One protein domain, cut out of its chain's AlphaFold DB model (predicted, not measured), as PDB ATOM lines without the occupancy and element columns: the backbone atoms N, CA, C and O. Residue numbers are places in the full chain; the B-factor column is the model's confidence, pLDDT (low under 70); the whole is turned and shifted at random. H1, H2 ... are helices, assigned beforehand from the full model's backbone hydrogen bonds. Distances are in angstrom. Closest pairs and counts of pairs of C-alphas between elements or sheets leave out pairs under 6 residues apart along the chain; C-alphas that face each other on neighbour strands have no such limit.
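This is residues 4 to 151 of the 157 residues of an uncharacterized protein of Sorangium cellulosum (strain So ce56) (UniProt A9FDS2). What is the picture? H4, the longest helix, stands in an up-and-down bundle with H1, H2 and H3, each running against the one before; short H5 packs on H3 and H4, and H6 leads away, residues 142 to 151 sticking out. How large? The printed part has 148 residues with six named helices, H1 to H6 in order. It is all helix and compact, radius of gyration of the C-alphas 15.7 A, spanning 55 by 28 by 24 A.

Where is H4? Residues 83 to 109, 39.1 A long, from C-alpha 83 at (-18.722, -26.316, -36.192). The others? H1 is residues 4 to 23, H2 29 to 48, H3 58 to 79, H5 120 to 128, H6 130 to 149, ending at C-alpha (-62.432, -5.674, -54.502).

What touches the hub, H4? H1, H2, H3 and H5 do; the closest C-alphas of H1 and H4, Ala 17 and Ala 91, are 4.3 A apart. The backbones? Every O i to N i+4 pair is within hydrogen-bond range in H1, H3 and H5; H2 has 15 of 16, H4 21 of 23, H6 15 of 16.

Any cut? The printed part has no cut, and no link is long. Low confidence? 29 residues have pLDDT under 70, among them 130 to 141.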
ATOM      1  N   THR A   4     -52.270 -13.296 -30.477       82.06
ATOM      2  CA  THR A   4     -52.265 -14.610 -29.821       82.06
ATOM      3  C   THR A   4     -51.519 -15.667 -30.640       82.06
ATOM      4  O   THR A   4     -50.729 -16.439 -30.085       82.06
ATOM      5  N   SER A   5     -51.709 -15.677 -31.963       80.25
ATOM      6  CA  SER A   5     -50.959 -16.533 -32.891       80.25
ATOM      7  C   SER A   5     -49.478 -16.166 -32.894       80.25
ATOM      8  O   SER A   5     -48.629 -17.050 -32.859       80.25
ATOM      9  N   ARG A   6     -49.155 -14.866 -32.854       83.25
ATOM     10  CA  ARG A   6     -47.769 -14.378 -32.817       83.25
ATOM     11  C   ARG A   6     -47.038 -14.817 -31.552       83.25
ATOM     12  O   ARG A   6     -45.917 -15.304 -31.649       83.25
ATOM     13  N   ARG A   7     -47.681 -14.723 -30.383       84.88
ATOM     14  CA  ARG A   7     -47.119 -15.234 -29.119       84.88
ATOM     15  C   ARG A   7     -46.844 -16.738 -29.188       84.88
ATOM     16  O   ARG A   7     -45.786 -17.181 -28.748       84.88
ATOM     17  N   LEU A   8     -47.760 -17.517 -29.771       85.44
ATOM     18  CA  LEU A   8     -47.569 -18.961 -29.928       85.44
ATOM     19  C   LEU A   8     -46.398 -19.280 -30.866       85.44
ATOM     20  O   LEU A   8     -45.552 -20.098 -30.518       85.44
ATOM     21  N   THR A   9     -46.327 -18.615 -32.019       83.81
ATOM     22  CA  THR A   9     -45.223 -18.779 -32.972       83.81
ATOM     23  C   THR A   9     -43.888 -18.401 -32.353       83.81
ATOM     24  O   THR A   9     -42.943 -19.166 -32.497       83.81
ATOM     25  N   ASN A  10     -43.805 -17.298 -31.602       84.12
ATOM     26  CA  ASN A  10     -42.578 -16.916 -30.902       84.12
ATOM     27  C   ASN A  10     -42.150 -17.987 -29.888       84.12
ATOM     28  O   ASN A  10     -40.980 -18.360 -29.858       84.12
ATOM     29  N   LYS A  11     -43.097 -18.533 -29.108       87.06
ATOM     30  CA  LYS A  11     -42.816 -19.603 -28.137       87.06
ATOM     31  C   LYS A  11     -42.252 -20.851 -28.815       87.06
ATOM     32  O   LYS A  11     -41.216 -21.358 -28.405       87.06
ATOM     33  N   TYR A  12     -42.917 -21.337 -29.863       84.88
ATOM     34  CA  TYR A  12     -42.453 -22.522 -30.586       84.88
ATOM     35  C   TYR A  12     -41.165 -22.270 -31.370       84.88
ATOM     36  O   TYR A  12     -40.355 -23.180 -31.474       84.88
ATOM     37  N   SER A  13     -40.936 -21.043 -31.847       79.75
ATOM     38  CA  SER A  13     -39.669 -20.666 -32.484       79.75
ATOM     39  C   SER A  13     -38.515 -20.748 -31.486       79.75
ATOM     40  O   SER A  13     -37.467 -21.285 -31.822       79.75
ATOM     41  N   ALA A  14     -38.719 -20.279 -30.248       84.81
ATOM     42  CA  ALA A  14     -37.724 -20.396 -29.185       84.81
ATOM     43  C   ALA A  14     -37.452 -21.863 -28.816       84.81
ATOM     44  O   ALA A  14     -36.297 -22.270 -28.757       84.81
ATOM     45  N   ILE A  15     -38.503 -22.677 -28.649       84.69
ATOM     46  CA  ILE A  15     -38.367 -24.119 -28.370       84.69
ATOM     47  C   ILE A  15     -37.598 -24.820 -29.497       84.69
ATOM     48  O   ILE A  15     -36.644 -25.544 -29.230       84.69
ATOM     49  N   ALA A  16     -37.983 -24.588 -30.754       77.81
ATOM     50  CA  ALA A  16     -37.335 -25.200 -31.908       77.81
ATOM     51  C   ALA A  16     -35.864 -24.781 -32.028       77.81
ATOM     52  O   ALA A  16     -35.026 -25.622 -32.347       77.81
ATOM     53  N   ALA A  17     -35.548 -23.511 -31.747       79.12
ATOM     54  CA  ALA A  17     -34.180 -22.999 -31.743       79.12
ATOM     55  C   ALA A  17     -33.317 -23.665 -30.665       79.12
ATOM     56  O   ALA A  17     -32.241 -24.160 -30.980       79.12
ATOM     57  N   VAL A  18     -33.808 -23.719 -29.420       81.75
ATOM     58  CA  VAL A  18     -33.091 -24.342 -28.294       81.75
ATOM     59  C   VAL A  18     -32.855 -25.820 -28.565       81.75
ATOM     60  O   VAL A  18     -31.736 -26.298 -28.418       81.75
ATOM     61  N   ILE A  19     -33.885 -26.539 -29.009       80.00
ATOM     62  CA  ILE A  19     -33.759 -27.966 -29.297       80.00
ATOM     63  C   ILE A  19     -32.765 -28.192 -30.431       80.00
ATOM     64  O   ILE A  19     -31.842 -28.969 -30.244       80.00
ATOM     65  N   SER A  20     -32.876 -27.444 -31.534       71.50
ATOM     66  CA  SER A  20     -31.944 -27.566 -32.666       71.50
ATOM     67  C   SER A  20     -30.494 -27.286 -32.262       71.50
ATOM     68  O   SER A  20     -29.585 -27.936 -32.760       71.50
ATOM     69  N   PHE A  21     -30.280 -26.336 -31.349       76.06
ATOM     70  CA  PHE A  21     -28.959 -26.035 -30.804       76.06
ATOM     71  C   PHE A  21     -28.404 -27.195 -29.962       76.06
ATOM     72  O   PHE A  21     -27.252 -27.581 -30.132       76.06
ATOM     73  N   VAL A  22     -29.224 -27.778 -29.082       76.25
ATOM     74  CA  VAL A  22     -28.810 -28.874 -28.190       76.25
ATOM     75  C   VAL A  22     -28.545 -30.168 -28.960       76.25
ATOM     76  O   VAL A  22     -27.638 -30.916 -28.609       76.25
ATOM     77  N   THR A  23     -29.319 -30.449 -30.007       71.81
ATOM     78  CA  THR A  23     -29.285 -31.737 -30.714       71.81
ATOM     79  C   THR A  23     -28.301 -31.772 -31.882       71.81
ATOM     80  O   THR A  23     -28.088 -32.836 -32.453       71.81
ATOM     81  N   GLN A  24     -27.664 -30.646 -32.217       66.75
ATOM     82  CA  GLN A  24     -26.705 -30.563 -33.321       66.75
ATOM     83  C   GLN A  24     -25.504 -31.525 -33.263       66.75
ATOM     84  O   GLN A  24     -25.048 -31.911 -34.342       66.75
ATOM     85  N   PRO A  25     -24.944 -31.919 -32.100       68.00
ATOM     86  CA  PRO A  25     -23.787 -32.817 -32.085       68.00
ATOM     87  C   PRO A  25     -24.021 -34.135 -32.838       68.00
ATOM     88  O   PRO A  25     -23.062 -34.810 -33.196       68.00
ATOM     89  N   ILE A  26     -25.286 -34.487 -33.095       70.31
ATOM     90  CA  ILE A  26     -25.695 -35.670 -33.840       70.31
ATOM     91  C   ILE A  26     -26.361 -35.216 -35.153       70.31
ATOM     92  O   ILE A  26     -27.514 -34.775 -35.130       70.31
ATOM     93  N   PRO A  27     -25.677 -35.335 -36.307       65.44
ATOM     94  CA  PRO A  27     -26.266 -35.024 -37.608       65.44
ATOM     95  C   PRO A  27     -27.568 -35.806 -37.823       65.44
ATOM     96  O   PRO A  27     -27.594 -37.023 -37.635       65.44
ATOM     97  N   GLY A  28     -28.652 -35.136 -38.218       66.56
ATOM     98  CA  GLY A  28     -29.941 -35.790 -38.469       66.56
ATOM     99  C   GLY A  28     -30.857 -35.908 -37.242       66.56
ATOM    100  O   GLY A  28     -32.063 -36.134 -37.394       66.56
ATOM    101  N   ALA A  29     -30.325 -35.781 -36.020       75.81
ATOM    102  CA  ALA A  29     -31.126 -35.916 -34.801       75.81
ATOM    103  C   ALA A  29     -32.006 -34.688 -34.551       75.81
ATOM    104  O   ALA A  29     -33.132 -34.821 -34.058       75.81
ATOM    105  N   ASP A  30     -31.525 -33.494 -34.905       71.81
ATOM    106  CA  ASP A  30     -32.300 -32.274 -34.740       71.81
ATOM    107  C   ASP A  30     -33.524 -32.263 -35.654       71.81
ATOM    108  O   ASP A  30     -34.609 -31.898 -35.202       71.81
ATOM    109  N   GLU A  31     -33.424 -32.747 -36.893       79.38
ATOM    110  CA  GLU A  31     -34.578 -32.836 -37.787       79.38
ATOM    111  C   GLU A  31     -35.646 -33.806 -37.255       79.38
ATOM    112  O   GLU A  31     -36.835 -33.469 -37.263       79.38
ATOM    113  N   LEU A  32     -35.232 -34.962 -36.725       81.31
ATOM    114  CA  LEU A  32     -36.125 -35.967 -36.132       81.31
ATOM    115  C   LEU A  32     -36.940 -35.420 -34.954       81.31
ATOM    116  O   LEU A  32     -38.106 -35.781 -34.797       81.31
ATOM    117  N   ILE A  33     -36.364 -34.519 -34.157       83.62
ATOM    118  CA  ILE A  33     -37.042 -33.907 -33.005       83.62
ATOM    119  C   ILE A  33     -37.834 -32.659 -33.426       83.62
ATOM    120  O   ILE A  33     -38.923 -32.381 -32.918       83.62
ATOM    121  N   VAL A  34     -37.337 -31.902 -34.399       84.19
ATOM    122  CA  VAL A  34     -37.981 -30.681 -34.892       84.19
ATOM    123  C   VAL A  34     -39.292 -30.976 -35.628       84.19
ATOM    124  O   VAL A  34     -40.235 -30.181 -35.540       84.19
ATOM    125  N   VAL A  35     -39.392 -32.104 -36.333       91.25
ATOM    126  CA  VAL A  35     -40.616 -32.532 -37.031       91.25
ATOM    127  C   VAL A  35     -41.827 -32.648 -36.085       91.25
ATOM    128  O   VAL A  35     -42.817 -31.941 -36.319       91.25
ATOM    129  N   PRO A  36     -41.801 -33.448 -34.997       91.69
ATOM    130  CA  PRO A  36     -42.934 -33.550 -34.080       91.69
ATOM    131  C   PRO A  36     -43.254 -32.218 -33.387       91.69
ATOM    132  O   PRO A  36     -44.430 -31.908 -33.184       91.69
ATOM    133  N   ILE A  37     -42.255 -31.369 -33.111       90.62
ATOM    134  CA  ILE A  37     -42.478 -30.018 -32.565       90.62
ATOM    135  C   ILE A  37     -43.296 -29.157 -33.532       90.62
ATOM    136  O   ILE A  37     -44.236 -28.480 -33.107       90.62
ATOM    137  N   HIS A  38     -42.986 -29.187 -34.831       92.94
ATOM    138  CA  HIS A  38     -43.739 -28.425 -35.826       92.94
ATOM    139  C   HIS A  38     -45.168 -28.953 -36.017       92.94
ATOM    140  O   HIS A  38     -46.093 -28.157 -36.221       92.94
ATOM    141  N   TYR A  39     -45.391 -30.264 -35.895       96.19
ATOM    142  CA  TYR A  39     -46.747 -30.818 -35.860       96.19
ATOM    143  C   TYR A  39     -47.506 -30.362 -34.608       96.19
ATOM    144  O   TYR A  39     -48.630 -29.867 -34.725       96.19
ATOM    145  N   ALA A  40     -46.887 -30.426 -33.425       94.75
ATOM    146  CA  ALA A  40     -47.486 -29.949 -32.178       94.75
ATOM    147  C   ALA A  40     -47.821 -28.445 -32.230       94.75
ATOM    148  O   ALA A  40     -48.895 -28.021 -31.787       94.75
ATOM    149  N   PHE A  41     -46.940 -27.639 -32.830       94.00
ATOM    150  CA  PHE A  41     -47.191 -26.229 -33.121       94.00
ATOM    151  C   PHE A  41     -48.407 -26.048 -34.037       94.00
ATOM    152  O   PHE A  41     -49.298 -25.254 -33.727       94.00
ATOM    153  N   SER A  42     -48.477 -26.813 -35.129       95.50
ATOM    154  CA  SER A  42     -49.562 -26.740 -36.114       95.50
ATOM    155  C   SER A  42     -50.920 -27.087 -35.504       95.50
ATOM    156  O   SER A  42     -51.899 -26.363 -35.705       95.50
ATOM    157  N   VAL A  43     -50.974 -28.153 -34.699       96.50
ATOM    158  CA  VAL A  43     -52.163 -28.553 -33.932       96.50
ATOM    159  C   VAL A  43     -52.576 -27.439 -32.973       96.50
ATOM    160  O   VAL A  43     -53.738 -27.033 -32.961       96.50
ATOM    161  N   SER A  44     -51.626 -26.908 -32.202       92.75
ATOM    162  CA  SER A  44     -51.888 -25.857 -31.215       92.75
ATOM    163  C   SER A  44     -52.418 -24.578 -31.859       92.75
ATOM    164  O   SER A  44     -53.382 -23.990 -31.369       92.75
ATOM    165  N   LEU A  45     -51.828 -24.155 -32.978       91.69
ATOM    166  CA  LEU A  45     -52.260 -22.969 -33.711       91.69
ATOM    167  C   LEU A  45     -53.653 -23.163 -34.323       91.69
ATOM    168  O   LEU A  45     -54.489 -22.268 -34.224       91.69
ATOM    169  N   THR A  46     -53.924 -24.343 -34.886       92.88
ATOM    170  CA  THR A  46     -55.234 -24.686 -35.460       92.88
ATOM    171  C   THR A  46     -56.331 -24.682 -34.397       92.88
ATOM    172  O   THR A  46     -57.363 -24.039 -34.585       92.88
ATOM    173  N   ARG A  47     -56.086 -25.319 -33.241       92.75
ATOM    174  CA  ARG A  47     -57.027 -25.317 -32.107       92.75
ATOM    175  C   ARG A  47     -57.304 -23.904 -31.606       92.75
ATOM    176  O   ARG A  47     -58.456 -23.555 -31.384       92.75
ATOM    177  N   ARG A  48     -56.269 -23.065 -31.487       91.69
ATOM    178  CA  ARG A  48     -56.432 -21.660 -31.076       91.69
ATOM    179  C   ARG A  48     -57.240 -20.823 -32.059       91.69
ATOM    180  O   ARG A  48     -57.844 -19.843 -31.650       91.69
ATOM    181  N   ARG A  49     -57.254 -21.195 -33.338       87.31
ATOM    182  CA  ARG A  49     -58.099 -20.565 -34.358       87.31
ATOM    183  C   ARG A  49     -59.558 -21.033 -34.305       87.31
ATOM    184  O   ARG A  49     -60.345 -20.585 -35.127       87.31
ATOM    185  N   GLY A  50     -59.914 -21.934 -33.385       91.12
ATOM    186  CA  GLY A  50     -61.258 -22.506 -33.295       91.12
ATOM    187  C   GLY A  50     -61.620 -23.390 -34.493       91.12
ATOM    188  O   GLY A  50     -62.790 -23.689 -34.709       91.12
ATOM    189  N   VAL A  51     -60.633 -23.801 -35.298       91.06
ATOM    190  CA  VAL A  51     -60.867 -24.610 -36.498       91.06
ATOM    191  C   VAL A  51     -60.749 -26.095 -36.135       91.06
ATOM    192  O   VAL A  51     -59.767 -26.490 -35.498       91.06
ATOM    193  N   PRO A  52     -61.700 -26.956 -36.552       93.44
ATOM    194  CA  PRO A  52     -61.572 -28.399 -36.379       93.44
ATOM    195  C   PRO A  52     -60.294 -28.918 -37.036       93.44
ATOM    196  O   PRO A  52     -60.023 -28.600 -38.194       93.44
ATOM    197  N   LEU A  53     -59.541 -29.779 -36.344       93.06
ATOM    198  CA  LEU A  53     -58.268 -30.300 -36.860       93.06
ATOM    199  C   LEU A  53     -58.413 -30.956 -38.237       93.06
ATOM    200  O   LEU A  53     -57.547 -30.785 -39.080       93.06
ATOM    201  N   ARG A  54     -59.532 -31.631 -38.518       92.25
ATOM    202  CA  ARG A  54     -59.803 -32.252 -39.828       92.25
ATOM    203  C   ARG A  54     -59.872 -31.259 -40.997       92.25
ATOM    204  O   ARG A  54     -59.703 -31.672 -42.135       92.25
ATOM    205  N   ARG A  55     -60.117 -29.970 -40.732       89.94
ATOM    206  CA  ARG A  55     -60.158 -28.903 -41.750       89.94
ATOM    207  C   ARG A  55     -58.811 -28.211 -41.954       89.94
ATOM    208  O   ARG A  55     -58.710 -27.328 -42.802       89.94
ATOM    209  N   ALA A  56     -57.787 -28.567 -41.181       91.38
ATOM    210  CA  ALA A  56     -56.462 -28.008 -41.390       91.38
ATOM    211  C   ALA A  56     -55.839 -28.550 -42.692       91.38
ATOM    212  O   ALA A  56     -56.068 -29.706 -43.057       91.38
ATOM    213  N   PRO A  57     -55.015 -27.747 -43.383       92.94
ATOM    214  CA  PRO A  57     -54.369 -28.133 -44.636       92.94
ATOM    215  C   PRO A  57     -53.165 -29.060 -44.390       92.94
ATOM    216  O   PRO A  57     -52.019 -28.695 -44.664       92.94
ATOM    217  N   TRP A  58     -53.405 -30.252 -43.832       94.62
ATOM    218  CA  TRP A  58     -52.352 -31.166 -43.372       94.62
ATOM    219  C   TRP A  58     -51.382 -31.580 -44.468       94.62
ATOM    220  O   TRP A  58     -50.195 -31.710 -44.196       94.62
ATOM    221  N   LEU A  59     -51.850 -31.732 -45.708       93.31
ATOM    222  CA  LEU A  59     -50.977 -32.084 -46.824       93.31
ATOM    223  C   LEU A  59     -49.897 -31.014 -47.037       93.31
ATOM    224  O   LEU A  59     -48.716 -31.326 -47.168       93.31
ATOM    225  N   GLN A  60     -50.286 -29.741 -47.049       93.38
ATOM    226  CA  GLN A  60     -49.355 -28.635 -47.233       93.38
ATOM    227  C   GLN A  60     -48.517 -28.379 -45.980       93.38
ATOM    228  O   GLN A  60     -47.332 -28.089 -46.105       93.38
ATOM    229  N   VAL A  61     -49.092 -28.544 -44.786       93.44
ATOM    230  CA  VAL A  61     -48.343 -28.507 -43.518       93.44
ATOM    231  C   VAL A  61     -47.230 -29.553 -43.532       93.44
ATOM    232  O   VAL A  61     -46.075 -29.205 -43.315       93.44
ATOM    233  N   SER A  62     -47.542 -30.803 -43.883       94.75
ATOM    234  CA  SER A  62     -46.555 -31.878 -44.005       94.75
ATOM    235  C   SER A  62     -45.487 -31.551 -45.048       94.75
ATOM    236  O   SER A  62     -44.307 -31.737 -44.773       94.75
ATOM    237  N   LYS A  63     -45.859 -30.984 -46.206       94.00
ATOM    238  CA  LYS A  63     -44.882 -30.523 -47.211       94.00
ATOM    239  C   LYS A  63     -43.932 -29.457 -46.663       94.00
ATOM    240  O   LYS A  63     -42.746 -29.507 -46.968       94.00
ATOM    241  N   ILE A  64     -44.426 -28.510 -45.863       92.88
ATOM    242  CA  ILE A  64     -43.585 -27.487 -45.224       92.88
ATOM    243  C   ILE A  64     -42.642 -28.129 -44.207       92.88
ATOM    244  O   ILE A  64     -41.452 -27.835 -44.227       92.88
ATOM    245  N   ILE A  65     -43.163 -28.997 -43.337       93.25
ATOM    246  CA  ILE A  65     -42.393 -29.632 -42.261       93.25
ATOM    247  C   ILE A  65     -41.292 -30.519 -42.846       93.25
ATOM    248  O   ILE A  65     -40.115 -30.290 -42.576       93.25
ATOM    249  N   TRP A  66     -41.657 -31.472 -43.704       93.62
ATOM    250  CA  TRP A  66     -40.710 -32.405 -44.314       93.62
ATOM    251  C   TRP A  66     -39.796 -31.729 -45.332       93.62
ATOM    252  O   TRP A  66     -38.606 -32.019 -45.370       93.62
ATOM    253  N   GLY A  67     -40.310 -30.780 -46.119       91.31
ATOM    254  CA  GLY A  67     -39.482 -29.999 -47.036       91.31
ATOM    255  C   GLY A  67     -38.472 -29.121 -46.296       91.31
ATOM    256  O   GLY A  67     -37.328 -29.011 -46.724       91.31
ATOM    257  N   GLY A  68     -38.862 -28.528 -45.166       89.12
ATOM    258  CA  GLY A  68     -37.964 -27.766 -44.304       89.12
ATOM    259  C   GLY A  68     -36.901 -28.641 -43.642       89.12
ATOM    260  O   GLY A  68     -35.731 -28.269 -43.662       89.12
ATOM    261  N   ALA A  69     -37.286 -29.814 -43.128       88.81
ATOM    262  CA  ALA A  69     -36.355 -30.808 -42.595       88.81
ATOM    263  C   ALA A  69     -35.350 -31.272 -43.662       88.81
ATOM    264  O   ALA A  69     -34.153 -31.257 -43.413       88.81
ATOM    265  N   ALA A  70     -35.805 -31.574 -44.881       88.25
ATOM    266  CA  ALA A  70     -34.925 -31.968 -45.981       88.25
ATOM    267  C   ALA A  70     -33.921 -30.865 -46.362       88.25
ATOM    268  O   ALA A  70     -32.743 -31.145 -46.573       88.25
ATOM    269  N   VAL A  71     -34.363 -29.601 -46.424       86.88
ATOM    270  CA  VAL A  71     -33.459 -28.469 -46.699       86.88
ATOM    271  C   VAL A  71     -32.429 -28.298 -45.583       86.88
ATOM    272  O   VAL A  71     -31.271 -28.018 -45.883       86.88
ATOM    273  N   ARG A  72     -32.832 -28.469 -44.320       83.62
ATOM    274  CA  ARG A  72     -31.925 -28.388 -43.167       83.62
ATOM    275  C   ARG A  72     -30.909 -29.518 -43.160       83.62
ATOM    276  O   ARG A  72     -29.724 -29.225 -43.089       83.62
ATOM    277  N   LEU A  73     -31.350 -30.750 -43.389       83.31
ATOM    278  CA  LEU A  73     -30.471 -31.908 -43.496       83.31
ATOM    279  C   LEU A  73     -29.418 -31.692 -44.591       83.31
ATOM    280  O   LEU A  73     -28.225 -31.855 -44.353       83.31
ATOM    281  N   PHE A  74     -29.834 -31.234 -45.776       83.00
ATOM    282  CA  PHE A  74     -28.905 -30.929 -46.868       83.00
ATOM    283  C   PHE A  74     -27.951 -29.771 -46.527       83.00
ATOM    284  O   PHE A  74     -26.760 -29.827 -46.840       83.00
ATOM    285  N   ALA A  75     -28.442 -28.720 -45.863       78.56
ATOM    286  CA  ALA A  75     -27.606 -27.615 -45.393       78.56
ATOM    287  C   ALA A  75     -26.577 -28.085 -44.351       78.56
ATOM    288  O   ALA A  75     -25.419 -27.695 -44.427       78.56
ATOM    289  N   ASN A  76     -26.967 -28.970 -43.434       75.31
ATOM    290  CA  ASN A  76     -26.089 -29.553 -42.423       75.31
ATOM    291  C   ASN A  76     -25.021 -30.456 -43.047       75.31
ATOM    292  O   ASN A  76     -23.851 -30.338 -42.694       75.31
ATOM    293  N   PHE A  77     -25.375 -31.264 -44.049       76.69
ATOM    294  CA  PHE A  77     -24.396 -32.044 -44.814       76.69
ATOM    295  C   PHE A  77     -23.392 -31.169 -45.578       76.69
ATOM    296  O   PHE A  77     -22.229 -31.536 -45.704       76.69
ATOM    297  N   THR A  78     -23.822 -30.012 -46.086       72.88
ATOM    298  CA  THR A  78     -22.965 -29.114 -46.886       72.88
ATOM    299  C   THR A  78     -22.143 -28.131 -46.050       72.88
ATOM    300  O   THR A  78     -21.054 -27.748 -46.468       72.88
ATOM    301  N   LEU A  79     -22.636 -27.722 -44.877       65.00
ATOM    302  CA  LEU A  79     -22.001 -26.736 -43.990       65.00
ATOM    303  C   LEU A  79     -21.339 -27.356 -42.749       65.00
ATOM    304  O   LEU A  79     -20.656 -26.641 -42.015       65.00
ATOM    305  N   GLY A  80     -21.508 -28.661 -42.515       55.94
ATOM    306  CA  GLY A  80     -21.002 -29.383 -41.339       55.94
ATOM    307  C   GLY A  80     -19.480 -29.349 -41.143       55.94
ATOM    308  O   GLY A  80     -18.993 -29.769 -40.099       55.94
ATOM    309  N   LEU A  81     -18.729 -28.798 -42.100       57.28
ATOM    310  CA  LEU A  81     -17.287 -28.558 -41.999       57.28
ATOM    311  C   LEU A  81     -16.919 -27.357 -41.103       57.28
ATOM    312  O   LEU A  81     -15.746 -27.196 -40.777       57.28
ATOM    313  N   VAL A  82     -17.883 -26.522 -40.679       62.84
ATOM    314  CA  VAL A  82     -17.636 -25.363 -39.796       62.84
ATOM    315  C   VAL A  82     -18.502 -25.452 -38.521       62.84
ATOM    316  O   VAL A  82     -19.660 -25.019 -38.529       62.84
ATOM    317  N   PRO A  83     -17.956 -25.961 -37.397       57.97
ATOM    318  CA  PRO A  83     -18.722 -26.316 -36.192       57.97
ATOM    319  C   PRO A  83     -19.567 -25.176 -35.597       57.97
ATOM    320  O   PRO A  83     -20.713 -25.380 -35.198       57.97
ATOM    321  N   VAL A  84     -19.032 -23.951 -35.579       64.31
ATOM    322  CA  VAL A  84     -19.697 -22.784 -34.965       64.31
ATOM    323  C   VAL A  84     -20.759 -22.174 -35.887       64.31
ATOM    324  O   VAL A  84     -21.823 -21.758 -35.427       64.31
ATOM    325  N   ALA A  85     -20.519 -22.166 -37.201       63.34
ATOM    326  CA  ALA A  85     -21.486 -21.658 -38.176       63.34
ATOM    327  C   ALA A  85     -22.722 -22.569 -38.280       63.34
ATOM    328  O   ALA A  85     -23.837 -22.069 -38.455       63.34
ATOM    329  N   GLY A  86     -22.546 -23.885 -38.102       64.56
ATOM    330  CA  GLY A  86     -23.644 -24.853 -38.064       64.56
ATOM    331  C   GLY A  86     -24.658 -24.578 -36.946       64.56
ATOM    332  O   GLY A  86     -25.855 -24.547 -37.222       64.56
ATOM    333  N   LEU A  87     -24.185 -24.262 -35.726       67.12
ATOM    334  CA  LEU A  87     -25.022 -23.971 -34.536       67.12
ATOM    335  C   LEU A  87     -25.955 -22.800 -34.753       67.12
ATOM    336  O   LEU A  87     -27.166 -22.892 -34.529       67.12
ATOM    337  N   PHE A  88     -25.404 -21.705 -35.256       73.56
ATOM    338  CA  PHE A  88     -26.207 -20.529 -35.523       73.56
ATOM    339  C   PHE A  88     -27.156 -20.747 -36.710       73.56
ATOM    340  O   PHE A  88     -28.327 -20.365 -36.651       73.56
ATOM    341  N   SER A  89     -26.687 -21.412 -37.769       70.75
ATOM    342  CA  SER A  89     -27.491 -21.700 -38.961       70.75
ATOM    343  C   SER A  89     -28.694 -22.599 -38.651       70.75
ATOM    344  O   SER A  89     -29.814 -22.301 -39.076       70.75
ATOM    345  N   ASN A  90     -28.517 -23.648 -37.844       75.31
ATOM    346  CA  ASN A  90     -29.598 -24.552 -37.447       75.31
ATOM    347  C   ASN A  90     -30.665 -23.859 -36.602       75.31
ATOM    348  O   ASN A  90     -31.860 -23.988 -36.876       75.31
ATOM    349  N   ALA A  91     -30.254 -23.055 -35.622       75.56
ATOM    350  CA  ALA A  91     -31.196 -22.281 -34.821       75.56
ATOM    351  C   ALA A  91     -31.979 -21.274 -35.685       75.56
ATOM    352  O   ALA A  91     -33.208 -21.196 -35.602       75.56
ATOM    353  N   VAL A  92     -31.297 -20.535 -36.568       80.75
ATOM    354  CA  VAL A  92     -31.933 -19.542 -37.450       80.75
ATOM    355  C   VAL A  92     -32.891 -20.201 -38.442       80.75
ATOM    356  O   VAL A  92     -34.007 -19.710 -38.636       80.75
ATOM    357  N   THR A  93     -32.500 -21.318 -39.056       81.25
ATOM    358  CA  THR A  93     -33.365 -22.053 -39.990       81.25
ATOM    359  C   THR A  93     -34.563 -22.683 -39.282       81.25
ATOM    360  O   THR A  93     -35.661 -22.652 -39.838       81.25
ATOM    361  N   ALA A  94     -34.413 -23.156 -38.040       83.31
ATOM    362  CA  ALA A  94     -35.529 -23.602 -37.205       83.31
ATOM    363  C   ALA A  94     -36.557 -22.488 -36.983       83.31
ATOM    364  O   ALA A  94     -37.742 -22.672 -37.265       83.31
ATOM    365  N   VAL A  95     -36.096 -21.311 -36.548       84.06
ATOM    366  CA  VAL A  95     -36.952 -20.135 -36.325       84.06
ATOM    367  C   VAL A  95     -37.640 -19.709 -37.620       84.06
ATOM    368  O   VAL A  95     -38.849 -19.478 -37.632       84.06
ATOM    369  N   ALA A  96     -36.892 -19.630 -38.722       87.06
ATOM    370  CA  ALA A  96     -37.433 -19.241 -40.019       87.06
ATOM    371  C   ALA A  96     -38.508 -20.226 -40.506       87.06
ATOM    372  O   ALA A  96     -39.554 -19.791 -40.994       87.06
ATOM    373  N   LEU A  97     -38.294 -21.533 -40.323       88.12
ATOM    374  CA  LEU A  97     -39.266 -22.566 -40.680       88.12
ATOM    375  C   LEU A  97     -40.526 -22.489 -39.813       88.12
ATOM    376  O   LEU A  97     -41.635 -22.519 -40.347       88.12
ATOM    377  N   THR A  98     -40.372 -22.327 -38.494       89.69
ATOM    378  CA  THR A  98     -41.509 -22.181 -37.576       89.69
ATOM    379  C   THR A  98     -42.321 -20.927 -37.898       89.69
ATOM    380  O   THR A  98     -43.554 -20.971 -37.932       89.69
ATOM    381  N   GLU A  99     -41.655 -19.807 -38.193       88.56
ATOM    382  CA  GLU A  99     -42.326 -18.565 -38.574       88.56
ATOM    383  C   GLU A  99     -43.045 -18.705 -39.926       88.56
ATOM    384  O   GLU A  99     -44.189 -18.260 -40.068       88.56
ATOM    385  N   PHE A 100     -42.415 -19.354 -40.910       90.25
ATOM    386  CA  PHE A 100     -43.024 -19.635 -42.209       90.25
ATOM    387  C   PHE A 100     -44.270 -20.520 -42.071       90.25
ATOM    388  O   PHE A 100     -45.337 -20.156 -42.573       90.25
ATOM    389  N   LEU A 101     -44.171 -21.620 -41.320       91.50
ATOM    390  CA  LEU A 101     -45.291 -22.518 -41.044       91.50
ATOM    391  C   LEU A 101     -46.431 -21.797 -40.316       91.50
ATOM    392  O   LEU A 101     -47.596 -21.940 -40.686       91.50
ATOM    393  N   GLY A 102     -46.099 -20.973 -39.319       89.69
ATOM    394  CA  GLY A 102     -47.076 -20.207 -38.553       89.69
ATOM    395  C   GLY A 102     -47.854 -19.232 -39.422       89.69
ATOM    396  O   GLY A 102     -49.080 -19.194 -39.359       89.69
ATOM    397  N   ARG A 103     -47.160 -18.489 -40.289       87.00
ATOM    398  CA  ARG A 103     -47.797 -17.562 -41.235       87.00
ATOM    399  C   ARG A 103     -48.630 -18.281 -42.290       87.00
ATOM    400  O   ARG A 103     -49.692 -17.778 -42.653       87.00
ATOM    401  N   TYR A 104     -48.154 -19.417 -42.797       90.31
ATOM    402  CA  TYR A 104     -48.900 -20.218 -43.763       90.31
ATOM    403  C   TYR A 104     -50.221 -20.704 -43.160       90.31
ATOM    404  O   TYR A 104     -51.282 -20.460 -43.731       90.31
ATOM    405  N   LEU A 105     -50.169 -21.314 -41.971       90.75
ATOM    406  CA  LEU A 105     -51.359 -21.762 -41.248       90.75
ATOM    407  C   LEU A 105     -52.292 -20.602 -40.913       90.75
ATOM    408  O   LEU A 105     -53.493 -20.710 -41.120       90.75
ATOM    409  N   ASP A 106     -51.753 -19.476 -40.450       89.44
ATOM    410  CA  ASP A 106     -52.530 -18.268 -40.178       89.44
ATOM    411  C   ASP A 106     -53.336 -17.823 -41.405       89.44
ATOM    412  O   ASP A 106     -54.535 -17.568 -41.312       89.44
ATOM    413  N   ALA A 107     -52.689 -17.777 -42.572       86.75
ATOM    414  CA  ALA A 107     -53.318 -17.383 -43.825       86.75
ATOM    415  C   ALA A 107     -54.342 -18.415 -44.319       86.75
ATOM    416  O   ALA A 107     -55.430 -18.027 -44.749       86.75
ATOM    417  N   ALA A 108     -54.003 -19.704 -44.240       88.94
ATOM    418  CA  ALA A 108     -54.855 -20.803 -44.680       88.94
ATOM    419  C   ALA A 108     -56.115 -20.939 -43.814       88.94
ATOM    420  O   ALA A 108     -57.199 -21.145 -44.342       88.94
ATOM    421  N   LEU A 109     -55.991 -20.770 -42.496       89.50
ATOM    422  CA  LEU A 109     -57.111 -20.885 -41.558       89.50
ATOM    423  C   LEU A 109     -57.997 -19.630 -41.532       89.50
ATOM    424  O   LEU A 109     -59.166 -19.718 -41.177       89.50
ATOM    425  N   SER A 110     -57.468 -18.467 -41.927       85.75
ATOM    426  CA  SER A 110     -58.235 -17.209 -42.000       85.75
ATOM    427  C   SER A 110     -58.986 -17.026 -43.328       85.75
ATOM    428  O   SER A 110     -59.593 -15.982 -43.562       85.75
ATOM    429  N   SER A 111     -58.900 -17.984 -44.254       79.62
ATOM    430  CA  SER A 111     -59.456 -17.887 -45.605       79.62
ATOM    431  C   SER A 111     -60.357 -19.077 -45.912       79.62
ATOM    432  O   SER A 111     -59.993 -20.206 -45.621       79.62
ATOM    433  N   LYS A 112     -61.497 -18.838 -46.574       73.81
ATOM    434  CA  LYS A 112     -62.289 -19.916 -47.194       73.81
ATOM    435  C   LYS A 112     -61.689 -20.401 -48.522       73.81
ATOM    436  O   LYS A 112     -62.008 -21.496 -48.963       73.81
ATOM    437  N   ALA A 113     -60.842 -19.590 -49.163       77.06
ATOM    438  CA  ALA A 113     -60.178 -19.961 -50.410       77.06
ATOM    439  C   ALA A 113     -59.121 -21.055 -50.169       77.06
ATOM    440  O   ALA A 113     -58.465 -21.017 -49.120       77.06
ATOM    441  N   PRO A 114     -58.919 -21.978 -51.130       70.12
ATOM    442  CA  PRO A 114     -57.921 -23.031 -51.012       70.12
ATOM    443  C   PRO A 114     -56.531 -22.422 -50.786       70.12
ATOM    444  O   PRO A 114     -56.184 -21.406 -51.398       70.12
ATOM    445  N   PRO A 115     -55.735 -22.996 -49.872       72.25
ATOM    446  CA  PRO A 115     -54.458 -22.415 -49.518       72.25
ATOM    447  C   PRO A 115     -53.454 -22.568 -50.673       72.25
ATOM    448  O   PRO A 115     -53.529 -23.536 -51.434       72.25
ATOM    449  N   PRO A 116     -52.510 -21.621 -50.819       75.19
ATOM    450  CA  PRO A 116     -51.571 -21.627 -51.931       75.19
ATOM    451  C   PRO A 116     -50.711 -22.894 -51.913       75.19
ATOM    452  O   PRO A 116     -50.273 -23.354 -50.856       75.19
ATOM    453  N   ALA A 117     -50.446 -23.448 -53.097       83.81
ATOM    454  CA  ALA A 117     -49.557 -24.590 -53.233       83.81
ATOM    455  C   ALA A 117     -48.157 -24.232 -52.708       83.81
ATOM    456  O   ALA A 117     -47.551 -23.240 -53.115       83.81
ATOM    457  N   VAL A 118     -47.641 -25.055 -51.797       85.06
ATOM    458  CA  VAL A 118     -46.289 -24.895 -51.256       85.06
ATOM    459  C   VAL A 118     -45.311 -25.632 -52.163       85.06
ATOM    460  O   VAL A 118     -45.444 -26.839 -52.368       85.06
ATOM    461  N   SER A 119     -44.313 -24.913 -52.676       86.88
ATOM    462  CA  SER A 119     -43.193 -25.487 -53.422       86.88
ATOM    463  C   SER A 119     -41.925 -25.541 -52.566       86.88
ATOM    464  O   SER A 119     -41.717 -24.710 -51.681       86.88
ATOM    465  N   LEU A 120     -41.030 -26.485 -52.871       81.12
ATOM    466  CA  LEU A 120     -39.695 -26.567 -52.258       81.12
ATOM    467  C   LEU A 120     -38.891 -25.272 -52.438       81.12
ATOM    468  O   LEU A 120     -38.165 -24.865 -51.533       81.12
ATOM    469  N   ARG A 121     -39.068 -24.577 -53.573       81.75
ATOM    470  CA  ARG A 121     -38.467 -23.255 -53.804       81.75
ATOM    471  C   ARG A 121     -38.955 -22.237 -52.776       81.75
ATOM    472  O   ARG A 121     -38.124 -21.567 -52.183       81.75
ATOM    473  N   ALA A 122     -40.259 -22.179 -52.500       80.62
ATOM    474  CA  ALA A 122     -40.806 -21.263 -51.498       80.62
ATOM    475  C   ALA A 122     -40.248 -21.538 -50.090       80.62
ATOM    476  O   ALA A 122     -39.909 -20.597 -49.373       80.62
ATOM    477  N   ILE A 123     -40.097 -22.816 -49.718       83.56
ATOM    478  CA  ILE A 123     -39.486 -23.222 -48.441       83.56
ATOM    479  C   ILE A 123     -38.022 -22.771 -48.391       83.56
ATOM    480  O   ILE A 123     -37.613 -22.079 -47.460       83.56
ATOM    481  N   ARG A 124     -37.237 -23.098 -49.422       84.44
ATOM    482  CA  ARG A 124     -35.823 -22.715 -49.517       84.44
ATOM    483  C   ARG A 124     -35.634 -21.199 -49.482       84.44
ATOM    484  O   ARG A 124     -34.743 -20.711 -48.794       84.44
ATOM    485  N   ASP A 125     -36.458 -20.451 -50.207       81.69
ATOM    486  CA  ASP A 125     -36.362 -18.994 -50.283       81.69
ATOM    487  C   ASP A 125     -36.748 -18.341 -48.943       81.69
ATOM    488  O   ASP A 125     -36.141 -17.342 -48.545       81.69
ATOM    489  N   ALA A 126     -37.691 -18.936 -48.200       76.56
ATOM    490  CA  ALA A 126     -38.023 -18.516 -46.841       76.56
ATOM    491  C   ALA A 126     -36.878 -18.746 -45.849       76.56
ATOM    492  O   ALA A 126     -36.637 -17.887 -44.999       76.56
ATOM    493  N   LEU A 127     -36.144 -19.849 -46.001       78.38
ATOM    494  CA  LEU A 127     -34.976 -20.164 -45.179       78.38
ATOM    495  C   LEU A 127     -33.756 -19.297 -45.538       78.38
ATOM    496  O   LEU A 127     -33.085 -18.793 -44.644       78.38
ATOM    497  N   ARG A 128     -33.494 -19.055 -46.831       79.44
ATOM    498  CA  ARG A 128     -32.362 -18.227 -47.300       79.44
ATOM    499  C   ARG A 128     -32.534 -16.739 -47.030       79.44
ATOM    500  O   ARG A 128     -31.561 -15.996 -46.957       79.44
ATOM    501  N   SER A 129     -33.767 -16.249 -46.998       71.56
ATOM    502  CA  SER A 129     -34.041 -14.824 -46.852       71.56
ATOM    503  C   SER A 129     -35.353 -14.611 -46.106       71.56
ATOM    504  O   SER A 129     -36.378 -14.305 -46.728       71.56
ATOM    505  N   PRO A 130     -35.326 -14.645 -44.761       60.16
ATOM    506  CA  PRO A 130     -36.509 -14.405 -43.932       60.16
ATOM    507  C   PRO A 130     -37.216 -13.080 -44.274       60.16
ATOM    508  O   PRO A 130     -38.441 -12.959 -44.187       60.16
ATOM    509  N   ARG A 131     -36.447 -12.081 -44.739       61.34
ATOM    510  CA  ARG A 131     -36.949 -10.788 -45.234       61.34
ATOM    511  C   ARG A 131     -37.651 -10.879 -46.602       61.34
ATOM    512  O   ARG A 131     -38.648 -10.188 -46.797       61.34
ATOM    513  N   ARG A 132     -37.204 -11.734 -47.531       55.66
ATOM    514  CA  ARG A 132     -37.828 -11.896 -48.865       55.66
ATOM    515  C   ARG A 132     -39.141 -12.674 -48.799       55.66
ATOM    516  O   ARG A 132     -40.093 -12.284 -49.469       55.66
ATOM    517  N   ALA A 133     -39.257 -13.665 -47.913       53.25
ATOM    518  CA  ALA A 133     -40.540 -14.329 -47.659       53.25
ATOM    519  C   ALA A 133     -41.610 -13.366 -47.109       53.25
ATOM    520  O   ALA A 133     -42.788 -13.492 -47.440       53.25
ATOM    521  N   ARG A 134     -41.213 -12.341 -46.335       60.38
ATOM    522  CA  ARG A 134     -42.131 -11.253 -45.941       60.38
ATOM    523  C   ARG A 134     -42.607 -10.427 -47.142       60.38
ATOM    524  O   ARG A 134     -43.744  -9.968 -47.125       60.38
ATOM    525  N   SER A 135     -41.764 -10.232 -48.157       58.56
ATOM    526  CA  SER A 135     -42.090  -9.468 -49.370       58.56
ATOM    527  C   SER A 135     -43.058 -10.223 -50.290       58.56
ATOM    528  O   SER A 135     -44.145  -9.717 -50.567       58.56
ATOM    529  N   ALA A 136     -42.737 -11.468 -50.665       56.97
ATOM    530  CA  ALA A 136     -43.565 -12.278 -51.569       56.97
ATOM    531  C   ALA A 136     -45.004 -12.464 -51.047       56.97
ATOM    532  O   ALA A 136     -45.975 -12.401 -51.800       56.97
ATOM    533  N   GLN A 137     -45.157 -12.599 -49.727       61.81
ATOM    534  CA  GLN A 137     -46.469 -12.744 -49.103       61.81
ATOM    535  C   GLN A 137     -47.238 -11.420 -48.980       61.81
ATOM    536  O   GLN A 137     -48.464 -11.425 -49.063       61.81
ATOM    537  N   ARG A 138     -46.557 -10.270 -48.828       64.88
ATOM    538  CA  ARG A 138     -47.208  -8.947 -48.928       64.88
ATOM    539  C   ARG A 138     -47.770  -8.727 -50.327       64.88
ATOM    540  O   ARG A 138     -48.889  -8.238 -50.444       64.88
ATOM    541  N   SER A 139     -47.029  -9.133 -51.356       62.22
ATOM    542  CA  SER A 139     -47.510  -9.094 -52.737       62.22
ATOM    543  C   SER A 139     -48.748  -9.974 -52.917       62.22
ATOM    544  O   SER A 139     -49.745  -9.504 -53.451       62.22
ATOM    545  N   TRP A 140     -48.759 -11.191 -52.361       64.12
ATOM    546  CA  TRP A 140     -49.946 -12.055 -52.398       64.12
ATOM    547  C   TRP A 140     -51.152 -11.470 -51.648       64.12
ATOM    548  O   TRP A 140     -52.271 -11.507 -52.152       64.12
ATOM    549  N   LEU A 141     -50.947 -10.869 -50.470       69.69
ATOM    550  CA  LEU A 141     -52.020 -10.195 -49.727       69.69
ATOM    551  C   LEU A 141     -52.591  -8.987 -50.486       69.69
ATOM    552  O   LEU A 141     -53.792  -8.737 -50.399       69.69
ATOM    553  N   ARG A 142     -51.751  -8.257 -51.232       71.19
ATOM    554  CA  ARG A 142     -52.180  -7.150 -52.102       71.19
ATOM    555  C   ARG A 142     -52.993  -7.653 -53.288       71.19
ATOM    556  O   ARG A 142     -54.096  -7.164 -53.494       71.19
ATOM    557  N   ILE A 143     -52.500  -8.677 -53.988       69.44
ATOM    558  CA  ILE A 143     -53.234  -9.335 -55.080       69.44
ATOM    559  C   ILE A 143     -54.586  -9.846 -54.568       69.44
ATOM    560  O   ILE A 143     -55.611  -9.640 -55.203       69.44
ATOM    561  N   ARG A 144     -54.627 -10.440 -53.370       67.19
ATOM    562  CA  ARG A 144     -55.863 -10.947 -52.765       67.19
ATOM    563  C   ARG A 144     -56.864  -9.847 -52.399       67.19
ATOM    564  O   ARG A 144     -58.061 -10.092 -52.507       67.19
ATOM    565  N   ARG A 145     -56.413  -8.667 -51.951       73.38
ATOM    566  CA  ARG A 145     -57.314  -7.512 -51.767       73.38
ATOM    567  C   ARG A 145     -57.881  -7.054 -53.100       73.38
ATOM    568  O   ARG A 145     -59.094  -6.966 -53.201       73.38
ATOM    569  N   ALA A 146     -57.025  -6.899 -54.107       71.31
ATOM    570  CA  ALA A 146     -57.450  -6.496 -55.443       71.31
ATOM    571  C   ALA A 146     -58.497  -7.463 -56.025       71.31
ATOM    572  O   ALA A 146     -59.540  -7.027 -56.492       71.31
ATOM    573  N   VAL A 147     -58.283  -8.778 -55.893       69.31
ATOM    574  CA  VAL A 147     -59.250  -9.800 -56.338       69.31
ATOM    575  C   VAL A 147     -60.559  -9.750 -55.542       69.31
ATOM    576  O   VAL A 147     -61.619 -10.023 -56.090       69.31
ATOM    577  N   ARG A 148     -60.517  -9.424 -54.245       68.44
ATOM    578  CA  ARG A 148     -61.731  -9.298 -53.421       68.44
ATOM    579  C   ARG A 148     -62.527  -8.039 -53.765       68.44
ATOM    580  O   ARG A 148     -63.747  -8.074 -53.692       68.44
ATOM    581  N   GLU A 149     -61.839  -6.955 -54.106       75.00
ATOM    582  CA  GLU A 149     -62.432  -5.674 -54.502       75.00
ATOM    583  C   GLU A 149     -63.001  -5.718 -55.928       75.00
ATOM    584  O   GLU A 149     -63.949  -5.002 -56.224       75.00
ATOM    585  N   SER A 150     -62.493  -6.602 -56.793       71.50
ATOM    586  CA  SER A 150     -62.993  -6.782 -58.162       71.50
ATOM    587  C   SER A 150     -64.229  -7.682 -58.286       71.50
ATOM    588  O   SER A 150     -64.713  -7.874 -59.397       71.50
ATOM    589  N   VAL A 151     -64.727  -8.281 -57.196       73.25
ATOM    590  CA  VAL A 151     -65.978  -9.060 -57.229       73.25
ATOM    591  C   VAL A 151     -67.145  -8.090 -57.014       73.25
ATOM    592  O   VAL A 151     -67.274  -7.569 -55.903       73.25
TER     593      VAL A 151